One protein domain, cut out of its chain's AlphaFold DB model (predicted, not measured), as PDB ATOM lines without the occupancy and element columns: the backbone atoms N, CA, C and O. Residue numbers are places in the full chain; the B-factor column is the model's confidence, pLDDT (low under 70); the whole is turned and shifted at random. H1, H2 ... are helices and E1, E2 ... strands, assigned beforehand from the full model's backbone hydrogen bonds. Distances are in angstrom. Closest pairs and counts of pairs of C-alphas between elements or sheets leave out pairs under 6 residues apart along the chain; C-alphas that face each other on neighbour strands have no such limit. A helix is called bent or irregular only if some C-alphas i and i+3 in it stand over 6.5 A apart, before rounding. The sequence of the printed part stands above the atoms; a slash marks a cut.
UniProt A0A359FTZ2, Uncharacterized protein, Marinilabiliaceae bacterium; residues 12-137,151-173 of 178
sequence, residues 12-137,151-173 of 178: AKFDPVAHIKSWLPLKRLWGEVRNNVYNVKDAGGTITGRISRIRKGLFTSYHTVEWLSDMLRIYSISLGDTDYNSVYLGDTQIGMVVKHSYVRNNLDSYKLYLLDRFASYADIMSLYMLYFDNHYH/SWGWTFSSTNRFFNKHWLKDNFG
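What this domain is: This is residues 12 to 137 and 151 to 173 of the 178 residues of an uncharacterized protein of Marinilabiliaceae bacterium (UniProt A0A359FTZ2). One antiparallel sheet of eight strands curls like part of a barrel round the long helix H3, which packs in the hollow of the curl. Short helices H4 and H5 pack on the outside of the curl, and the opening stretch with H1 and H2 lies along the E2 side of the sheet, H2 only grazing it. The printed part has 149 residues, with five named helices and eight named strands in the order E1, H1, H2, E2, E3, E4, E5, E6, E7, E8, H3, H4, H5; the strands stand in the sheet in their order along the chain. The class is mixed, helices and strands. The whole is compact, with a radius of gyration of the C-alphas of 15.7 A, and its rounded outline spans 44 by 39 by 36 A.

How they stand to each other: E1, residues 12 to 14, is an edge strand, antiparallel to E2, residues 32 to 42, with N 13 and O 39 2.9 A apart. H1, residues 16 to 20, is on the sheet, its closest C-alpha pair with E2 being His 19 and Asn 35 at 6.1 A. H2, residues 27 to 30, only grazes the sheet; the closest C-alphas of H2 and E3, residues 47 to 56, are those of Trp 30 and Lys 56, 7.4 A apart. From E2 on the strands form a meander, each the antiparallel neighbour of the one before: E2, E3, E4 at residues 60 to 67, E5 at 70 to 80, E6 at 82 to 89, E7 at 92 to 100 and the edge strand E8 at 110 to 114. E2 bends by 62 degrees at residue 36. Pairs within hydrogen-bond range are N 35 and O 53 at 2.8 A for E2 and E3, N 52 and O 64 at 2.9 A for E3 and E4, N 65 and O 72 at 2.9 A for E4 and E5, N 75 and O 86 at 2.9 A for E5 and E6, N 85 and O 97 at 2.8 A for E6 and E7, and N 98 and O 111 at 2.9 A for E7 and E8. The sheet is twisted and curls round H3, residues 116 to 136; the closest C-alphas of H3 and E7 are those of Ile 94 and Phe 118, 6.9 A apart. H3 and the sheet make two layers, a helix on one face of a sheet. H4, residues 158 to 162, is on the sheet at a height of 7.3 A and only just over E5, on which 3 of its 5 C-alphas fall. H5, residues 167 to 172, is on the sheet at a height of 9.3 A, over E7 and across the strands, at 89 degrees to E7 on the local plane. Every O i to N i+4 pair is within hydrogen-bond range in H1 and H5; H3 has 12 of 17, H4 has 0 of 1 with 1 of 2 O i to N i+3 pairs, and H2 is too short for such a pair.

Where its parts are: E1 begins at C-alpha 12, (211.198, 249.032, 185.619). E2 is 28.0 A long, E3 25.8 A, E4 22.4 A, E5 32.0 A, E6 23.0 A, E7 24.4 A and E8 12.9 A. H3 measures 28.4 A from C-alpha 116 at (215.115, 247.425, 210.306) and has a kink of 53 degrees near residue 123. H3 is irregular, with C-alphas 117 and 120 7.9 A apart, and H4 only just so, with C-alphas 158 and 161 6.7 A apart. H5 ends at C-alpha 172, (216.896, 237.212, 212.374).

The domain as a whole: The C-alphas farthest apart are those of Leu 26 and Gly 173, at 46.4 A. Residues 138 to 150 are not printed, and C-alphas 137 and 151 are 11.8 A apart across this cut, in the link from H3 to H4. Of the links that are printed whole, those from H1 to H2 and from E7 to E8 are short and the others tight. After the cut, residues 153 to 154 pair with residues 79 to 80 of E5, antiparallel. Mean pLDDT of the printed part is 80.7; it is under 70 at residues 16 to 31, 58 to 59, 101 to 108, 137 and 151 to 156.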
ATOM      1  N   ALA A  12     209.931 249.289 186.299       75.69
ATOM      2  CA  ALA A  12     211.198 249.032 185.619       75.69
ATOM      3  C   ALA A  12     210.961 248.899 184.107       75.69
ATOM      4  O   ALA A  12     210.151 248.078 183.674       75.69
ATOM      5  N   LYS A  13     211.668 249.687 183.288       79.19
ATOM      6  CA  LYS A  13     211.576 249.627 181.817       79.19
ATOM      7  C   LYS A  13     212.936 249.362 181.190       79.19
ATOM      8  O   LYS A  13     213.900 250.051 181.511       79.19
ATOM      9  N   PHE A  14     212.989 248.385 180.286       74.62
ATOM     10  CA  PHE A  14     214.201 248.020 179.557       74.62
ATOM     11  C   PHE A  14     214.737 249.206 178.747       74.62
ATOM     12  O   PHE A  14     213.967 249.897 178.078       74.62
ATOM     13  N   ASP A  15     216.049 249.423 178.807       73.62
ATOM     14  CA  ASP A  15     216.749 250.445 178.037       73.62
ATOM     15  C   ASP A  15     217.544 249.798 176.884       73.62
ATOM     16  O   ASP A  15     218.640 249.261 177.101       73.62
ATOM     17  N   PRO A  16     217.018 249.833 175.644       62.09
ATOM     18  CA  PRO A  16     217.668 249.196 174.502       62.09
ATOM     19  C   PRO A  16     218.973 249.895 174.092       62.09
ATOM     20  O   PRO A  16     219.895 249.242 173.602       62.09
ATOM     21  N   VAL A  17     219.102 251.206 174.328       64.88
ATOM     22  CA  VAL A  17     220.291 251.983 173.937       64.88
ATOM     23  C   VAL A  17     221.473 251.641 174.842       64.88
ATOM     24  O   VAL A  17     222.603 251.472 174.369       64.88
ATOM     25  N   ALA A  18     221.218 251.483 176.142       60.44
ATOM     26  CA  ALA A  18     222.230 251.053 177.101       60.44
ATOM     27  C   ALA A  18     222.746 249.630 176.810       60.44
ATOM     28  O   ALA A  18     223.929 249.354 177.019       60.44
ATOM     29  N   HIS A  19     221.893 248.749 176.276       57.22
ATOM     30  CA  HIS A  19     222.273 247.385 175.902       57.22
ATOM     31  C   HIS A  19     223.191 247.337 174.664       57.22
ATOM     32  O   HIS A  19     224.098 246.509 174.598       57.22
ATOM     33  N   ILE A  20     222.999 248.209 173.672       56.78
ATOM     34  CA  ILE A  20     223.824 248.196 172.447       56.78
ATOM     35  C   ILE A  20     225.265 248.648 172.744       56.78
ATOM     36  O   ILE A  20     226.222 248.077 172.221       56.78
ATOM     37  N   LYS A  21     225.450 249.617 173.653       56.66
ATOM     38  CA  LYS A  21     226.787 250.119 174.033       56.66
ATOM     39  C   LYS A  21     227.666 249.078 174.744       56.66
ATOM     40  O   LYS A  21     228.887 249.242 174.765       56.66
ATOM     41  N   SER A  22     227.089 248.014 175.309       52.72
ATOM     42  CA  SER A  22     227.832 246.958 176.014       52.72
ATOM     43  C   SER A  22     228.333 245.822 175.105       52.72
ATOM     44  O   SER A  22     229.026 244.918 175.576       52.72
ATOM     45  N   TRP A  23     228.040 245.874 173.798       49.03
ATOM     46  CA  TRP A  23     228.302 244.789 172.842       49.03
ATOM     47  C   TRP A  23     229.724 244.762 172.243       49.03
ATOM     48  O   TRP A  23     230.019 243.933 171.387       49.03
ATOM     49  N   LEU A  24     230.641 245.620 172.703       56.81
ATOM     50  CA  LEU A  24     232.036 245.618 172.241       56.81
ATOM     51  C   LEU A  24     232.785 244.357 172.742       56.81
ATOM     52  O   LEU A  24     233.022 244.229 173.949       56.81
ATOM     53  N   PRO A  25     233.208 243.435 171.851       52.12
ATOM     54  CA  PRO A  25     233.616 242.073 172.216       52.12
ATOM     55  C   PRO A  25     234.884 242.001 173.079       52.12
ATOM     56  O   PRO A  25     234.978 241.152 173.962       52.12
ATOM     57  N   LEU A  26     235.833 242.925 172.904       53.50
ATOM     58  CA  LEU A  26     237.108 242.915 173.637       53.50
ATOM     59  C   LEU A  26     236.978 243.372 175.103       53.50
ATOM     60  O   LEU A  26     237.756 242.934 175.951       53.50
ATOM     61  N   LYS A  27     235.959 244.178 175.449       54.59
ATOM     62  CA  LYS A  27     235.701 244.587 176.845       54.59
ATOM     63  C   LYS A  27     235.154 243.449 177.712       54.59
ATOM     64  O   LYS A  27     235.302 243.504 178.928       54.59
ATOM     65  N   ARG A  28     234.557 242.407 177.120       51.56
ATOM     66  CA  ARG A  28     233.966 241.272 177.858       51.56
ATOM     67  C   ARG A  28     234.987 240.373 178.553       51.56
ATOM     68  O   ARG A  28     234.637 239.745 179.546       51.56
ATOM     69  N   LEU A  29     236.214 240.300 178.040       55.72
ATOM     70  CA  LEU A  29     237.250 239.419 178.589       55.72
ATOM     71  C   LEU A  29     238.020 240.067 179.749       55.72
ATOM     72  O   LEU A  29     238.410 239.366 180.677       55.72
ATOM     73  N   TRP A  30     238.176 241.395 179.735       54.94
ATOM     74  CA  TRP A  30     239.085 242.108 180.648       54.94
ATOM     75  C   TRP A  30     238.436 243.269 181.415       54.94
ATOM     76  O   TRP A  30     239.070 243.866 182.280       54.94
ATOM     77  N   GLY A  31     237.182 243.604 181.108       64.44
ATOM     78  CA  GLY A  31     236.487 244.770 181.645       64.44
ATOM     79  C   GLY A  31     235.188 244.444 182.376       64.44
ATOM     80  O   GLY A  31     234.708 243.308 182.412       64.44
ATOM     81  N   GLU A  32     234.618 245.486 182.971       72.62
ATOM     82  CA  GLU A  32     233.264 245.467 183.505       72.62
ATOM     83  C   GLU A  32     232.264 245.706 182.369       72.62
ATOM     84  O   GLU A  32     232.370 246.678 181.615       72.62
ATOM     85  N   VAL A  33     231.292 244.808 182.238       76.31
ATOM     86  CA  VAL A  33     230.224 244.902 181.244       76.31
ATOM     87  C   VAL A  33     228.887 244.945 181.958       76.31
ATOM     88  O   VAL A  33     228.548 244.053 182.739       76.31
ATOM     89  N   ARG A  34     228.109 245.983 181.651       77.94
ATOM     90  CA  ARG A  34     226.748 246.160 182.144       77.94
ATOM     91  C   ARG A  34     225.754 245.629 181.114       77.94
ATOM     92  O   ARG A  34     225.744 246.070 179.969       77.94
ATOM     93  N   ASN A  35     224.928 244.680 181.531       74.25
ATOM     94  CA  ASN A  35     223.889 244.042 180.729       74.25
ATOM     95  C   ASN A  35     222.519 244.248 181.385       74.25
ATOM     96  O   ASN A  35     222.443 244.578 182.571       74.25
ATOM     97  N   ASN A  36     221.448 244.007 180.623       73.19
ATOM     98  CA  ASN A  36     220.063 244.021 181.107       73.19
ATOM     99  C   ASN A  36     219.741 245.275 181.923       73.19
ATOM    100  O   ASN A  36     219.369 245.183 183.089       73.19
ATOM    101  N   VAL A  37     219.952 246.445 181.321       81.06
ATOM    102  CA  VAL A  37     219.717 247.731 181.975       81.06
ATOM    103  C   VAL A  37     218.230 248.065 181.937       81.06
ATOM    104  O   VAL A  37     217.638 248.144 180.863       81.06
ATOM    105  N   TYR A  38     217.639 248.277 183.108       85.19
ATOM    106  CA  TYR A  38     216.256 248.705 183.275       85.19
ATOM    107  C   TYR A  38     216.231 249.997 184.078       85.19
ATOM    108  O   TYR A  38     216.724 250.037 185.203       85.19
ATOM    109  N   ASN A  39     215.648 251.050 183.517       87.19
ATOM    110  CA  ASN A  39     215.453 252.303 184.238       87.19
ATOM    111  C   ASN A  39     214.274 252.141 185.201       87.19
ATOM    112  O   ASN A  39     213.195 251.695 184.793       87.19
ATOM    113  N   VAL A  40     214.494 252.505 186.462       86.25
ATOM    114  CA  VAL A  40     213.456 252.567 187.489       86.25
ATOM    115  C   VAL A  40     212.807 253.936 187.407       86.25
ATOM    116  O   VAL A  40     213.503 254.953 187.382       86.25
ATOM    117  N   LYS A  41     211.481 253.954 187.325       85.31
ATOM    118  CA  LYS A  41     210.677 255.167 187.246       85.31
ATOM    119  C   LYS A  41     209.721 255.251 188.418       85.31
ATOM    120  O   LYS A  41     209.142 254.228 188.779       85.31
ATOM    121  N   ASP A  42     209.540 256.452 188.946       84.50
ATOM    122  CA  ASP A  42     208.463 256.752 189.888       84.50
ATOM    123  C   ASP A  42     207.083 256.785 189.205       84.50
ATOM    124  O   ASP A  42     206.955 256.588 187.991       84.50
ATOM    125  N   ALA A  43     206.041 257.044 189.997       78.88
ATOM    126  CA  ALA A  43     204.666 257.186 189.519       78.88
ATOM    127  C   ALA A  43     204.490 258.326 188.491       78.88
ATOM    128  O   ALA A  43     203.613 258.244 187.633       78.88
ATOM    129  N   GLY A  44     205.329 259.365 188.551       79.88
ATOM    130  CA  GLY A  44     205.341 260.482 187.602       79.88
ATOM    131  C   GLY A  44     206.094 260.182 186.300       79.88
ATOM    132  O   GLY A  44     206.052 260.975 185.362       79.88
ATOM    133  N   GLY A  45     206.776 259.036 186.216       79.62
ATOM    134  CA  GLY A  45     207.584 258.640 185.067       79.62
ATOM    135  C   GLY A  45     209.021 259.172 185.084       79.62
ATOM    136  O   GLY A  45     209.767 258.887 184.133       79.62
ATOM    137  N   THR A  46     209.426 259.881 186.142       85.75
ATOM    138  CA  THR A  46     210.798 260.360 186.354       85.75
ATOM    139  C   THR A  46     211.709 259.177 186.638       85.75
ATOM    140  O   THR A  46     211.351 258.279 187.397       85.75
ATOM    141  N   ILE A  47     212.899 259.159 186.036       85.38
ATOM    142  CA  ILE A  47     213.892 258.113 186.300       85.38
ATOM    143  C   ILE A  47     214.532 258.379 187.663       85.38
ATOM    144  O   ILE A  47     215.220 259.379 187.844       85.38
ATOM    145  N   THR A  48     214.324 257.461 188.595       87.31
ATOM    146  CA  THR A  48     214.781 257.542 189.991       87.31
ATOM    147  C   THR A  48     215.868 256.521 190.318       87.31
ATOM    148  O   THR A  48     216.437 256.533 191.410       87.31
ATOM    149  N   GLY A  49     216.181 255.639 189.369       89.25
ATOM    150  CA  GLY A  49     217.162 254.592 189.573       89.25
ATOM    151  C   GLY A  49     217.344 253.681 188.370       89.25
ATOM    152  O   GLY A  49     216.824 253.927 187.274       89.25
ATOM    153  N   ARG A  50     218.079 252.592 188.580       90.88
ATOM    154  CA  ARG A  50     218.386 251.612 187.538       90.88
ATOM    155  C   ARG A  50     218.684 250.245 188.125       90.88
ATOM    156  O   ARG A  50     219.457 250.121 189.067       90.88
ATOM    157  N   ILE A  51     218.153 249.209 187.494       91.94
ATOM    158  CA  ILE A  51     218.538 247.824 187.750       91.94
ATOM    159  C   ILE A  51     219.417 247.362 186.594       91.94
ATOM    160  O   ILE A  51     219.098 247.600 185.427       91.94
ATOM    161  N   SER A  52     220.540 246.717 186.892       88.94
ATOM    162  CA  SER A  52     221.372 246.109 185.855       88.94
ATOM    163  C   SER A  52     222.147 244.907 186.353       88.94
ATOM    164  O   SER A  52     222.412 244.773 187.544       88.94
ATOM    165  N   ARG A  53     222.569 244.055 185.421       86.50
ATOM    166  CA  ARG A  53     223.500 242.965 185.700       86.50
ATOM    167  C   ARG A  53     224.907 243.385 185.309       86.50
ATOM    168  O   ARG A  53     225.158 243.730 184.154       86.50
ATOM    169  N   ILE A  54     225.835 243.298 186.245       86.69
ATOM    170  CA  ILE A  54     227.256 243.507 186.009       86.69
ATOM    171  C   ILE A  54     227.932 242.155 185.823       86.69
ATOM    172  O   ILE A  54     227.712 241.218 186.591       86.69
ATOM    173  N   ARG A  55     228.769 242.053 184.793       81.00
ATOM    174  CA  ARG A  55     229.695 240.941 184.591       81.00
ATOM    175  C   ARG A  55     231.106 241.502 184.503       81.00
ATOM    176  O   ARG A  55     231.365 242.379 183.683       81.00
ATOM    177  N   LYS A  56     232.008 240.991 185.335       79.19
ATOM    178  CA  LYS A  56     233.423 241.359 185.344       79.19
ATOM    179  C   LYS A  56     234.241 240.108 185.039       79.19
ATOM    180  O   LYS A  56     234.274 239.169 185.830       79.19
ATOM    181  N   GLY A  57     234.855 240.080 183.858       71.00
ATOM    182  CA  GLY A  57     235.549 238.892 183.360       71.00
ATOM    183  C   GLY A  57     234.654 237.643 183.285       71.00
ATOM    184  O   GLY A  57     233.446 237.713 183.029       71.00
ATOM    185  N   LEU A  58     235.260 236.473 183.496       66.81
ATOM    186  CA  LEU A  58     234.604 235.173 183.313       66.81
ATOM    187  C   LEU A  58     233.832 234.681 184.546       66.81
ATOM    188  O   LEU A  58     232.785 234.064 184.369       66.81
ATOM    189  N   PHE A  59     234.303 234.995 185.759       69.25
ATOM    190  CA  PHE A  59     233.860 234.351 187.010       69.25
ATOM    191  C   PHE A  59     233.187 235.289 188.016       69.25
ATOM    192  O   PHE A  59     232.984 234.908 189.170       69.25
ATOM    193  N   THR A  60     232.897 236.531 187.632       77.38
ATOM    194  CA  THR A  60     232.251 237.501 188.520       77.38
ATOM    195  C   THR A  60     231.017 238.067 187.837       77.38
ATOM    196  O   THR A  60     231.105 238.715 186.792       77.38
ATOM    197  N   SER A  61     229.856 237.869 188.454       84.19
ATOM    198  CA  SER A  61     228.638 238.583 188.083       84.19
ATOM    199  C   SER A  61     227.804 238.913 189.307       84.19
ATOM    200  O   SER A  61     227.750 238.112 190.235       84.19
ATOM    201  N   TYR A  62     227.155 240.067 189.292       89.56
ATOM    202  CA  TYR A  62     226.259 240.528 190.348       89.56
ATOM    203  C   TYR A  62     225.230 241.487 189.756       89.56
ATOM    204  O   TYR A  62     225.429 242.021 188.661       89.56
ATOM    205  N   HIS A  63     224.136 241.721 190.463       92.44
ATOM    206  CA  HIS A  63     223.172 242.748 190.091       92.44
ATOM    207  C   HIS A  63     223.459 244.035 190.849       92.44
ATOM    208  O   HIS A  63     223.984 244.028 191.961       92.44
ATOM    209  N   THR A  64     223.126 245.155 190.227       93.81
ATOM    210  CA  THR A  64     223.161 246.471 190.854       93.81
ATOM    211  C   THR A  64     221.780 247.083 190.804       93.81
ATOM    212  O   THR A  64     221.137 247.057 189.751       93.81
ATOM    213  N   VAL A  65     221.375 247.680 191.915       94.19
ATOM    214  CA  VAL A  65     220.161 248.483 192.020       94.19
ATOM    215  C   VAL A  65     220.582 249.879 192.462       94.19
ATOM    216  O   VAL A  65     220.963 250.093 193.609       94.19
ATOM    217  N   GLU A  66     220.588 250.806 191.512       92.62
ATOM    218  CA  GLU A  66     220.753 252.239 191.744       92.62
ATOM    219  C   GLU A  66     219.397 252.785 192.196       92.62
ATOM    220  O   GLU A  66     218.400 252.609 191.488       92.62
ATOM    221  N   TRP A  67     219.355 253.421 193.363       87.31
ATOM    222  CA  TRP A  67     218.145 254.005 193.932       87.31
ATOM    223  C   TRP A  67     218.489 255.323 194.614       87.31
ATOM    224  O   TRP A  67     219.258 255.336 195.575       87.31
ATOM    225  N   LEU A  68     217.932 256.428 194.113       82.75
ATOM    226  CA  LEU A  68     218.308 257.778 194.539       82.75
ATOM    227  C   LEU A  68     219.824 258.004 194.372       82.75
ATOM    228  O   LEU A  68     220.316 258.046 193.246       82.75
ATOM    229  N   SER A  69     220.561 258.146 195.474       85.50
ATOM    230  CA  SER A  69     222.021 258.320 195.488       85.50
ATOM    231  C   SER A  69     222.780 257.055 195.892       85.50
ATOM    232  O   SER A  69     224.010 257.054 195.866       85.50
ATOM    233  N   ASP A  70     222.069 255.978 196.225       92.62
ATOM    234  CA  ASP A  70     222.665 254.737 196.698       92.62
ATOM    235  C   ASP A  70     222.785 253.698 195.587       92.62
ATOM    236  O   ASP A  70     221.998 253.638 194.636       92.62
ATOM    237  N   MET A  71     223.778 252.825 195.741       94.38
ATOM    238  CA  MET A  71     223.980 251.671 194.877       94.38
ATOM    239  C   MET A  71     224.023 250.407 195.724       94.38
ATOM    240  O   MET A  71     224.996 250.152 196.438       94.38
ATOM    241  N   LEU A  72     222.990 249.583 195.578       96.19
ATOM    242  CA  LEU A  72     222.952 248.254 196.164       96.19
ATOM    243  C   LEU A  72     223.632 247.258 195.227       96.19
ATOM    244  O   LEU A  72     223.387 247.267 194.016       96.19
ATOM    245  N   ARG A  73     224.469 246.383 195.784       95.88
ATOM    246  CA  ARG A  73     225.082 245.255 195.069       95.88
ATOM    247  C   ARG A  73     224.468 243.960 195.561       95.88
ATOM    248  O   ARG A  73     224.400 243.727 196.763       95.88
ATOM    249  N   ILE A  74     224.022 243.128 194.631       95.62
ATOM    250  CA  ILE A  74     223.309 241.895 194.935       95.62
ATOM    251  C   ILE A  74     224.085 240.722 194.351       95.62
ATOM    252  O   ILE A  74     224.281 240.635 193.136       95.62
ATOM    253  N   TYR A  75     224.538 239.833 195.228       92.62
ATOM    254  CA  TYR A  75     225.323 238.655 194.876       92.62
ATOM    255  C   TYR A  75     224.473 237.400 195.047       92.62
ATOM    256  O   TYR A  75     224.009 237.114 196.151       92.62
ATOM    257  N   SER A  76     224.283 236.664 193.957       89.62
ATOM    258  CA  SER A  76     223.474 235.444 193.932       89.62
ATOM    259  C   SER A  76     224.341 234.200 194.107       89.62
ATOM    260  O   SER A  76     225.409 234.094 193.495       89.62
ATOM    261  N   ILE A  77     223.854 233.251 194.899       87.06
ATOM    262  CA  ILE A  77     224.378 231.892 195.007       87.06
ATOM    263  C   ILE A  77     223.200 230.914 195.031       87.06
ATOM    264  O   ILE A  77     222.216 231.141 195.732       87.06
ATOM    265  N   SER A  78     223.309 229.833 194.270       83.88
ATOM    266  CA  SER A  78     222.399 228.686 194.350       83.88
ATOM    267  C   SER A  78     223.053 227.588 195.181       83.88
ATOM    268  O   SER A  78     224.205 227.222 194.900       83.88
ATOM    269  N   LEU A  79     222.328 227.088 196.181       82.69
ATOM    270  CA  LEU A  79     222.718 225.960 197.027       82.69
ATOM    271  C   LEU A  79     221.558 224.966 197.084       82.69
ATOM    272  O   LEU A  79     220.518 225.242 197.682       82.69
ATOM    273  N   GLY A  80     221.733 223.816 196.433       81.19
ATOM    274  CA  GLY A  80     220.688 222.801 196.354       81.19
ATOM    275  C   GLY A  80     219.457 223.348 195.634       81.19
ATOM    276  O   GLY A  80     219.548 223.742 194.472       81.19
ATOM    277  N   ASP A  81     218.322 223.371 196.324       77.38
ATOM    278  CA  ASP A  81     217.031 223.835 195.811       77.38
ATOM    279  C   ASP A  81     216.691 225.273 196.226       77.38
ATOM    280  O   ASP A  81     215.524 225.660 196.191       77.38
ATOM    281  N   THR A  82     217.670 226.057 196.678       82.75
ATOM    282  CA  THR A  82     217.425 227.411 197.174       82.75
ATOM    283  C   THR A  82     218.429 228.406 196.599       82.75
ATOM    284  O   THR A  82     219.644 228.195 196.627       82.75
ATOM    285  N   ASP A  83     217.903 229.523 196.104       87.38
ATOM    286  CA  ASP A  83     218.676 230.667 195.640       87.38
ATOM    287  C   ASP A  83     218.725 231.747 196.723       87.38
ATOM    288  O   ASP A  83     217.698 232.230 197.215       87.38
ATOM    289  N   TYR A  84     219.940 232.177 197.046       90.75
ATOM    290  CA  TYR A  84     220.220 233.236 198.003       90.75
ATOM    291  C   TYR A  84     220.823 234.434 197.283       90.75
ATOM    292  O   TYR A  84     221.847 234.332 196.610       90.75
ATOM    293  N   ASN A  85     220.216 235.602 197.458       93.81
ATOM    294  CA  ASN A  85     220.693 236.860 196.899       93.81
ATOM    295  C   ASN A  85     221.075 237.796 198.048       93.81
ATOM    296  O   ASN A  85     220.209 238.404 198.676       93.81
ATOM    297  N   SER A  86     222.371 237.901 198.335       95.50
ATOM    298  CA  SER A  86     222.895 238.750 199.414       95.50
ATOM    299  C   SER A  86     222.963 240.206 198.954       95.50
ATOM    300  O   SER A  86     223.554 240.486 197.911       95.50
ATOM    301  N   VAL A  87     222.370 241.124 199.720       96.75
ATOM    302  CA  VAL A  87     222.205 242.543 199.362       96.75
ATOM    303  C   VAL A  87     223.164 243.399 200.180       96.75
ATOM    304  O   VAL A  87     223.110 243.394 201.410       96.75
ATOM    305  N   TYR A  88     224.012 244.161 199.498       96.94
ATOM    306  CA  TYR A  88     225.042 245.005 200.093       96.94
ATOM    307  C   TYR A  88     224.826 246.479 199.769       96.94
ATOM    308  O   TYR A  88     224.570 246.828 198.615       96.94
ATOM    309  N   LEU A  89     225.025 247.335 200.770       95.56
ATOM    310  CA  LEU A  89     225.225 248.776 200.617       95.56
ATOM    311  C   LEU A  89     226.676 249.084 201.001       95.56
ATOM    312  O   LEU A  89     227.076 248.904 202.153       95.56
ATOM    313  N   GLY A  90     227.487 249.490 200.022       92.69
ATOM    314  CA  GLY A  90     228.939 249.559 200.208       92.69
ATOM    315  C   GLY A  90     229.509 248.179 200.551       92.69
ATOM    316  O   GLY A  90     229.316 247.236 199.780       92.69
ATOM    317  N   ASP A  91     230.162 248.078 201.710       92.56
ATOM    318  CA  ASP A  91     230.755 246.838 202.238       92.56
ATOM    319  C   ASP A  91     229.870 246.144 203.289       92.56
ATOM    320  O   ASP A  91     230.218 245.085 203.806       92.56
ATOM    321  N   THR A  92     228.710 246.720 203.617       94.56
ATOM    322  CA  THR A  92     227.801 246.173 204.633       94.56
ATOM    323  C   THR A  92     226.697 245.359 203.974       94.56
ATOM    324  O   THR A  92     225.956 245.882 203.140       94.56
ATOM    325  N   GLN A  93     226.531 244.101 204.391       96.62
ATOM    326  CA  GLN A  93     225.349 243.319 204.031       96.62
ATOM    327  C   GLN A  93     224.134 243.851 204.797       96.62
ATOM    328  O   GLN A  93     224.101 243.825 206.028       96.62
ATOM    329  N   ILE A  94     223.141 244.343 204.062       96.31
ATOM    330  CA  ILE A  94     221.929 244.953 204.619       96.31
ATOM    331  C   ILE A  94     220.714 244.032 204.545       96.31
ATOM    332  O   ILE A  94     219.744 244.239 205.272       96.31
ATOM    333  N   GLY A  95     220.758 243.034 203.660       95.94
ATOM    334  CA  GLY A  95     219.619 242.188 203.347       95.94
ATOM    335  C   GLY A  95     220.001 240.865 202.692       95.94
ATOM    336  O   GLY A  95     221.138 240.653 202.258       95.94
ATOM    337  N   MET A  96     219.013 239.986 202.579       96.00
ATOM    338  CA  MET A  96     219.087 238.751 201.810       96.00
ATOM    339  C   MET A  96     217.709 238.421 201.232       96.00
ATOM    340  O   MET A  96     216.714 238.421 201.956       96.00
ATOM    341  N   VAL A  97     217.645 238.124 199.934       94.06
ATOM    342  CA  VAL A  97     216.449 237.545 199.306       94.06
ATOM    343  C   VAL A  97     216.646 236.043 199.170       94.06
ATOM    344  O   VAL A  97     217.655 235.608 198.615       94.06
ATOM    345  N   VAL A  98     215.674 235.272 199.643       91.00
ATOM    346  CA  VAL A  98     215.657 233.809 199.571       91.00
ATOM    347  C   VAL A  98     214.523 233.372 198.653       91.00
ATOM    348  O   VAL A  98     213.373 233.771 198.868       91.00
ATOM    349  N   LYS A  99     214.842 232.555 197.648       86.06
ATOM    350  CA  LYS A  99     213.867 231.896 196.772       86.06
ATOM    351  C   LYS A  99     214.066 230.389 196.864       86.06
ATOM    352  O   LYS A  99     215.146 229.898 196.559       86.06
ATOM    353  N   HIS A 100     213.028 229.660 197.246       80.31
ATOM    354  CA  HIS A 100     213.051 228.203 197.139       80.31
ATOM    355  C   HIS A 100     212.598 227.788 195.736       80.31
ATOM    356  O   HIS A 100     211.592 228.287 195.234       80.31
ATOM    357  N   SER A 101     213.301 226.836 195.136       65.56
ATOM    358  CA  SER A 101     212.969 226.203 193.857       65.56
ATOM    359  C   SER A 101     211.789 225.233 193.962       65.56
ATOM    360  O   SER A 101     211.365 224.672 192.956       65.56
ATOM    361  N   TYR A 102     211.249 224.996 195.163       57.62
ATOM    362  CA  TYR A 102     210.071 224.153 195.342       57.62
ATOM    363  C   TYR A 102     208.792 224.899 194.947       57.62
ATOM    364  O   TYR A 102     208.164 225.589 195.752       57.62
ATOM    365  N   VAL A 103     208.384 224.705 193.697       55.16
ATOM    366  CA  VAL A 103     207.117 225.203 193.164       55.16
ATOM    367  C   VAL A 103     205.978 224.287 193.634       55.16
ATOM    368  O   VAL A 103     205.910 223.113 193.260       55.16
ATOM    369  N   ARG A 104     205.053 224.809 194.449       48.56
ATOM    370  CA  ARG A 104     203.766 224.157 194.761       48.56
ATOM    371  C   ARG A 104     202.653 225.032 194.192       48.56
ATOM    372  O   ARG A 104     202.522 226.183 194.591       48.56
ATOM    373  N   ASN A 105     201.862 224.494 193.264       48.75
ATOM    374  CA  ASN A 105     200.790 225.213 192.554       48.75
ATOM    375  C   ASN A 105     201.257 226.386 191.667       48.75
ATOM    376  O   ASN A 105     200.528 227.363 191.522       48.75
ATOM    377  N   ASN A 106     202.444 226.298 191.058       53.12
ATOM    378  CA  ASN A 106     202.958 227.315 190.126       53.12
ATOM    379  C   ASN A 106     203.150 228.721 190.735       53.12
ATOM    380  O   ASN A 106     203.160 229.716 190.013       53.12
ATOM    381  N   LEU A 107     203.271 228.807 192.063       63.34
ATOM    382  CA  LEU A 107     203.536 230.047 192.783       63.34
ATOM    383  C   LEU A 107     204.991 230.064 193.243       63.34
ATOM    384  O   LEU A 107     205.375 229.294 194.125       63.34
ATOM    385  N   ASP A 108     205.774 230.967 192.663       68.44
ATOM    386  CA  ASP A 108     207.106 231.283 193.161       68.44
ATOM    387  C   ASP A 108     206.993 232.115 194.445       68.44
ATOM    388  O   ASP A 108     206.263 233.106 194.518       68.44
ATOM    389  N   SER A 109     207.716 231.693 195.485       76.50
ATOM    390  CA  SER A 109     207.762 232.383 196.773       76.50
ATOM    391  C   SER A 109     209.144 232.967 197.001       76.50
ATOM    392  O   SER A 109     210.151 232.255 196.991       76.50
ATOM    393  N   TYR A 110     209.174 234.272 197.241       86.44
ATOM    394  CA  TYR A 110     210.379 235.009 197.573       86.44
ATOM    395  C   TYR A 110     210.228 235.629 198.959       86.44
ATOM    396  O   TYR A 110     209.220 236.275 199.255       86.44
ATOM    397  N   LYS A 111     211.252 235.479 199.797       91.12
ATOM    398  CA  LYS A 111     211.334 236.130 201.109       91.12
ATOM    399  C   LYS A 111     212.436 237.176 201.085       91.12
ATOM    400  O   LYS A 111     213.575 236.850 200.767       91.12
ATOM    401  N   LEU A 112     212.099 238.416 201.429       94.00
ATOM    402  CA  LEU A 112     213.063 239.495 201.632       94.00
ATOM    403  C   LEU A 112     213.317 239.661 203.131       94.00
ATOM    404  O   LEU A 112     212.411 240.037 203.872       94.00
ATOM    405  N   TYR A 113     214.555 239.426 203.548       95.38
ATOM    406  CA  TYR A 113     215.057 239.777 204.872       95.38
ATOM    407  C   TYR A 113     215.878 241.056 204.747       95.38
ATOM    408  O   TYR A 113     216.791 241.134 203.922       95.38
ATOM    409  N   LEU A 114     215.549 242.070 205.540       95.69
ATOM    410  CA  LEU A 114     216.165 243.394 205.486       95.69
ATOM    411  C   LEU A 114     216.273 243.922 206.911       95.69
ATOM    412  O   LEU A 114     215.308 243.815 207.662       95.69
ATOM    413  N   LEU A 115     217.439 244.442 207.303       96.06
ATOM    414  CA  LEU A 115     217.597 244.991 208.653       96.06
ATOM    415  C   LEU A 115     216.691 246.216 208.830       96.06
ATOM    416  O   LEU A 115     216.595 247.041 207.921       96.06
ATOM    417  N   ASP A 116     216.116 246.385 210.020       93.12
ATOM    418  CA  ASP A 116     215.115 247.425 210.306       93.12
ATOM    419  C   ASP A 116     215.573 248.838 209.928       93.12
ATOM    420  O   ASP A 116     214.829 249.606 209.318       93.12
ATOM    421  N   ARG A 117     216.841 249.173 210.200       94.12
ATOM    422  CA  ARG A 117     217.429 250.482 209.850       94.12
ATOM    423  C   ARG A 117     217.467 250.771 208.343       94.12
ATOM    424  O   ARG A 117     217.713 251.904 207.945       94.12
ATOM    425  N   PHE A 118     217.254 249.753 207.515       93.25
ATOM    426  CA  PHE A 118     217.241 249.818 206.058       93.25
ATOM    427  C   PHE A 118     215.849 249.530 205.478       93.25
ATOM    428  O   PHE A 118     215.725 249.323 204.274       93.25
ATOM    429  N   ALA A 119     214.783 249.559 206.288       89.62
ATOM    430  CA  ALA A 119     213.412 249.314 205.833       89.62
ATOM    431  C   ALA A 119     212.969 250.220 204.663       89.62
ATOM    432  O   ALA A 119     212.131 249.821 203.856       89.62
ATOM    433  N   SER A 120     213.574 251.405 204.508       89.69
ATOM    434  CA  SER A 120     213.325 252.322 203.385       89.69
ATOM    435  C   SER A 120     213.644 251.729 202.004       89.69
ATOM    436  O   SER A 120     213.082 252.183 201.008       89.69
ATOM    437  N   TYR A 121     214.492 250.698 201.914       91.44
ATOM    438  CA  TYR A 121     214.788 250.016 200.648       91.44
ATOM    439  C   TYR A 121     213.775 248.913 200.295       91.44
ATOM    440  O   TYR A 121     213.879 248.317 199.222       91.44
ATOM    441  N   ALA A 122     212.786 248.623 201.149       90.94
ATOM    442  CA  ALA A 122     211.853 247.515 200.932       90.94
ATOM    443  C   ALA A 122     211.095 247.614 199.595       90.94
ATOM    444  O   ALA A 122     210.951 246.610 198.895       90.94
ATOM    445  N   ASP A 123     210.659 248.813 199.194       89.56
ATOM    446  CA  ASP A 123     209.913 248.997 197.943       89.56
ATOM    447  C   ASP A 123     210.788 248.755 196.703       89.56
ATOM    448  O   ASP A 123     210.379 248.033 195.789       89.56
ATOM    449  N   ILE A 124     212.014 249.292 196.674       91.00
ATOM    450  CA  ILE A 124     212.921 249.075 195.539       91.00
ATOM    451  C   ILE A 124     213.409 247.623 195.474       91.00
ATOM    452  O   ILE A 124     213.535 247.059 194.387       91.00
ATOM    453  N   MET A 125     213.607 246.979 196.626       93.62
ATOM    454  CA  MET A 125     213.953 245.560 196.691       93.62
ATOM    455  C   MET A 125     212.797 244.667 196.236       93.62
ATOM    456  O   MET A 125     213.029 243.688 195.528       93.62
ATOM    457  N   SER A 126     211.555 245.039 196.549       91.31
ATOM    458  CA  SER A 126     210.367 244.358 196.027       91.31
ATOM    459  C   SER A 126     210.291 244.470 194.502       91.31
ATOM    460  O   SER A 126     210.042 243.477 193.817       91.31
ATOM    461  N   LEU A 127     210.577 245.653 193.940       90.25
ATOM    462  CA  LEU A 127     210.666 245.823 192.487       90.25
ATOM    463  C   LEU A 127     211.796 244.977 191.884       90.25
ATOM    464  O   LEU A 127     211.607 244.374 190.828       90.25
ATOM    465  N   TYR A 128     212.954 244.911 192.546       91.25
ATOM    466  CA  TYR A 128     214.054 244.053 192.117       91.25
ATOM    467  C   TYR A 128     213.645 242.576 192.070       91.25
ATOM    468  O   TYR A 128     213.963 241.904 191.092       91.25
ATOM    469  N   MET A 129     212.907 242.080 193.067       89.81
ATOM    470  CA  MET A 129     212.412 240.698 193.082       89.81
ATOM    471  C   MET A 129     211.498 240.415 191.885       89.81
ATOM    472  O   MET A 129     211.692 239.418 191.200       89.81
ATOM    473  N   LEU A 130     210.571 241.329 191.574       88.00
ATOM    474  CA  LEU A 130     209.701 241.212 190.396       88.00
ATOM    475  C   LEU A 130     210.492 241.248 189.081       88.00
ATOM    476  O   LEU A 130     210.197 240.506 188.147       88.00
ATOM    477  N   TYR A 131     211.506 242.113 188.999       86.88
ATOM    478  CA  TYR A 131     212.421 242.154 187.859       86.88
ATOM    479  C   TYR A 131     213.167 240.824 187.691       86.88
ATOM    480  O   TYR A 131     213.246 240.303 186.575       86.88
ATOM    481  N   PHE A 132     213.719 240.301 188.787       84.31
ATOM    482  CA  PHE A 132     214.512 239.079 188.798       84.31
ATOM    483  C   PHE A 132     213.654 237.888 188.366       84.31
ATOM    484  O   PHE A 132     214.028 237.172 187.439       84.31
ATOM    485  N   ASP A 133     212.465 237.757 188.950       83.56
ATOM    486  CA  ASP A 133     211.484 236.740 188.588       83.56
ATOM    487  C   ASP A 133     211.130 236.791 187.097       83.56
ATOM    488  O   ASP A 133     211.356 235.837 186.355       83.56
ATOM    489  N   ASN A 134     210.712 237.957 186.605       79.19
ATOM    490  CA  ASN A 134     210.320 238.114 185.209       79.19
ATOM    491  C   ASN A 134     211.467 237.842 184.211       79.19
ATOM    492  O   ASN A 134     211.200 237.442 183.079       79.19
ATOM    493  N   HIS A 135     212.729 238.097 184.578       72.19
ATOM    494  CA  HIS A 135     213.868 237.925 183.670       72.19
ATOM    495  C   HIS A 135     214.474 236.515 183.699       72.19
ATOM    496  O   HIS A 135     214.970 236.059 182.671       72.19
ATOM    497  N   TYR A 136     214.463 235.843 184.852       70.06
ATOM    498  CA  TYR A 136     215.124 234.543 185.034       70.06
ATOM    499  C   TYR A 136     214.152 233.369 185.185       70.06
ATOM    500  O   TYR A 136     214.546 232.232 184.945       70.06
ATOM    501  N   HIS A 137     212.896 233.640 185.538       64.12
ATOM    502  CA  HIS A 137     211.852 232.635 185.763       64.12
ATOM    503  C   HIS A 137     210.578 232.900 184.947       64.12
ATOM    504  O   HIS A 137     209.645 232.103 184.974       64.12
ATOM    505  N   SER A 151     214.601 222.250 190.618       49.75
ATOM    506  CA  SER A 151     215.957 222.518 190.136       49.75
ATOM    507  C   SER A 151     216.961 222.380 191.282       49.75
ATOM    508  O   SER A 151     216.680 222.767 192.413       49.75
ATOM    509  N   TRP A 152     218.116 221.783 190.987       42.44
ATOM    510  CA  TRP A 152     219.260 221.699 191.896       42.44
ATOM    511  C   TRP A 152     220.426 222.471 191.281       42.44
ATOM    512  O   TRP A 152     220.798 222.210 190.135       42.44
ATOM    513  N   GLY A 153     220.997 223.417 192.023       56.19
ATOM    514  CA  GLY A 153     222.066 224.291 191.548       56.19
ATOM    515  C   GLY A 153     223.215 224.396 192.542       56.19
ATOM    516  O   GLY A 153     223.010 224.491 193.747       56.19
ATOM    517  N   TRP A 154     224.438 224.424 192.011       60.50
ATOM    518  CA  TRP A 154     225.642 224.772 192.760       60.50
ATOM    519  C   TRP A 154     226.365 225.884 192.013       60.50
ATOM    520  O   TRP A 154     226.774 225.717 190.862       60.50
ATOM    521  N   THR A 155     226.502 227.043 192.650       66.94
ATOM    522  CA  THR A 155     227.210 228.176 192.046       66.94
ATOM    523  C   THR A 155     228.695 228.133 192.397       66.94
ATOM    524  O   THR A 155     229.078 228.275 193.557       66.94
ATOM    525  N   PHE A 156     229.548 228.021 191.377       61.19
ATOM    526  CA  PHE A 156     230.997 228.190 191.493       61.19
ATOM    527  C   PHE A 156     231.391 229.558 190.924       61.19
ATOM    528  O   PHE A 156     231.643 229.707 189.729       61.19
ATOM    529  N   SER A 157     231.393 230.583 191.779       72.38
ATOM    530  CA  SER A 157     231.707 231.963 191.398       72.38
ATOM    531  C   SER A 157     232.650 232.608 192.408       72.38
ATOM    532  O   SER A 157     232.580 232.356 193.609       72.38
ATOM    533  N   SER A 158     233.489 233.534 191.935       76.12
ATOM    534  CA  SER A 158     234.310 234.391 192.810       76.12
ATOM    535  C   SER A 158     233.471 235.245 193.774       76.12
ATOM    536  O   SER A 158     233.983 235.749 194.774       76.12
ATOM    537  N   THR A 159     232.175 235.404 193.492       81.19
ATOM    538  CA  THR A 159     231.226 236.129 194.340       81.19
ATOM    539  C   THR A 159     230.766 235.341 195.561       81.19
ATOM    540  O   THR A 159     230.180 235.947 196.452       81.19
ATOM    541  N   ASN A 160     231.077 234.043 195.663       81.19
ATOM    542  CA  ASN A 160     230.703 233.217 196.819       81.19
ATOM    543  C   ASN A 160     231.263 233.772 198.138       81.19
ATOM    544  O   ASN A 160     230.655 233.592 199.183       81.19
ATOM    545  N   ARG A 161     232.370 234.524 198.094       85.25
ATOM    546  CA  ARG A 161     232.928 235.222 199.264       85.25
ATOM    547  C   ARG A 161     231.980 236.242 199.912       85.25
ATOM    548  O   ARG A 161     232.212 236.630 201.047       85.25
ATOM    549  N   PHE A 162     230.972 236.722 199.179       88.00
ATOM    550  CA  PHE A 162     229.966 237.668 199.679       88.00
ATOM    551  C   PHE A 162     228.751 236.966 200.291       88.00
ATOM    552  O   PHE A 162     227.849 237.632 200.797       88.00
ATOM    553  N   PHE A 163     228.704 235.635 200.232       90.50
ATOM    554  CA  PHE A 163     227.663 234.859 200.876       90.50
ATOM    555  C   PHE A 163     228.095 234.498 202.298       90.50
ATOM    556  O   PHE A 163     229.092 233.807 202.501       90.50
ATOM    557  N   ASN A 164     227.322 234.957 203.279       90.81
ATOM    558  CA  ASN A 164     227.469 234.554 204.670       90.81
ATOM    559  C   ASN A 164     226.297 233.642 205.060       90.81
ATOM    560  O   ASN A 164     225.171 234.109 205.238       90.81
ATOM    561  N   LYS A 165     226.587 232.347 205.231       90.44
ATOM    562  CA  LYS A 165     225.604 231.316 205.603       90.44
ATOM    563  C   LYS A 165     224.964 231.517 206.983       90.44
ATOM    564  O   LYS A 165     223.866 231.027 207.213       90.44
ATOM    565  N   HIS A 166     225.629 232.263 207.867       92.50
ATOM    566  CA  HIS A 166     225.160 232.565 209.222       92.50
ATOM    567  C   HIS A 166     224.366 233.873 209.297       92.50
ATOM    568  O   HIS A 166     223.729 234.152 210.305       92.50
ATOM    569  N   TRP A 167     224.338 234.680 208.228       94.19
ATOM    570  CA  TRP A 167     223.773 236.032 208.285       94.19
ATOM    571  C   TRP A 167     222.296 236.056 208.705       94.19
ATOM    572  O   TRP A 167     221.893 236.915 209.489       94.19
ATOM    573  N   LEU A 168     221.488 235.105 208.223       92.31
ATOM    574  CA  LEU A 168     220.078 234.991 208.612       92.31
ATOM    575  C   LEU A 168     219.912 234.602 210.085       92.31
ATOM    576  O   LEU A 168     219.036 235.136 210.765       92.31
ATOM    577  N   LYS A 169     220.765 233.715 210.593       92.94
ATOM    578  CA  LYS A 169     220.783 233.336 212.006       92.94
ATOM    579  C   LYS A 169     221.190 234.507 212.889       92.94
ATOM    580  O   LYS A 169     220.459 234.854 213.813       92.94
ATOM    581  N   ASP A 170     222.299 235.153 212.551       94.25
ATOM    582  CA  ASP A 170     222.900 236.225 213.344       94.25
ATOM    583  C   ASP A 170     221.997 237.464 213.448       94.25
ATOM    584  O   ASP A 170     222.039 238.171 214.453       94.25
ATOM    585  N   ASN A 171     221.172 237.734 212.427       94.19
ATOM    586  CA  ASN A 171     220.358 238.954 212.358       94.19
ATOM    587  C   ASN A 171     218.851 238.725 212.559       94.19
ATOM    588  O   ASN A 171     218.155 239.661 212.940       94.19
ATOM    589  N   PHE A 172     218.335 237.517 212.302       92.25
ATOM    590  CA  PHE A 172     216.896 237.212 212.374       92.25
ATOM    591  C   PHE A 172     216.569 235.987 213.242       92.25
ATOM    592  O   PHE A 172     215.404 235.604 213.332       92.25
ATOM    593  N   GLY A 173     217.565 235.354 213.877       88.62
ATOM    594  CA  GLY A 173     217.357 234.184 214.738       88.62
ATOM    595  C   GLY A 173     216.890 232.931 213.988       88.62
ATOM    596  O   GLY A 173     216.284 232.044 214.587       88.62
TER     597      GLY A 173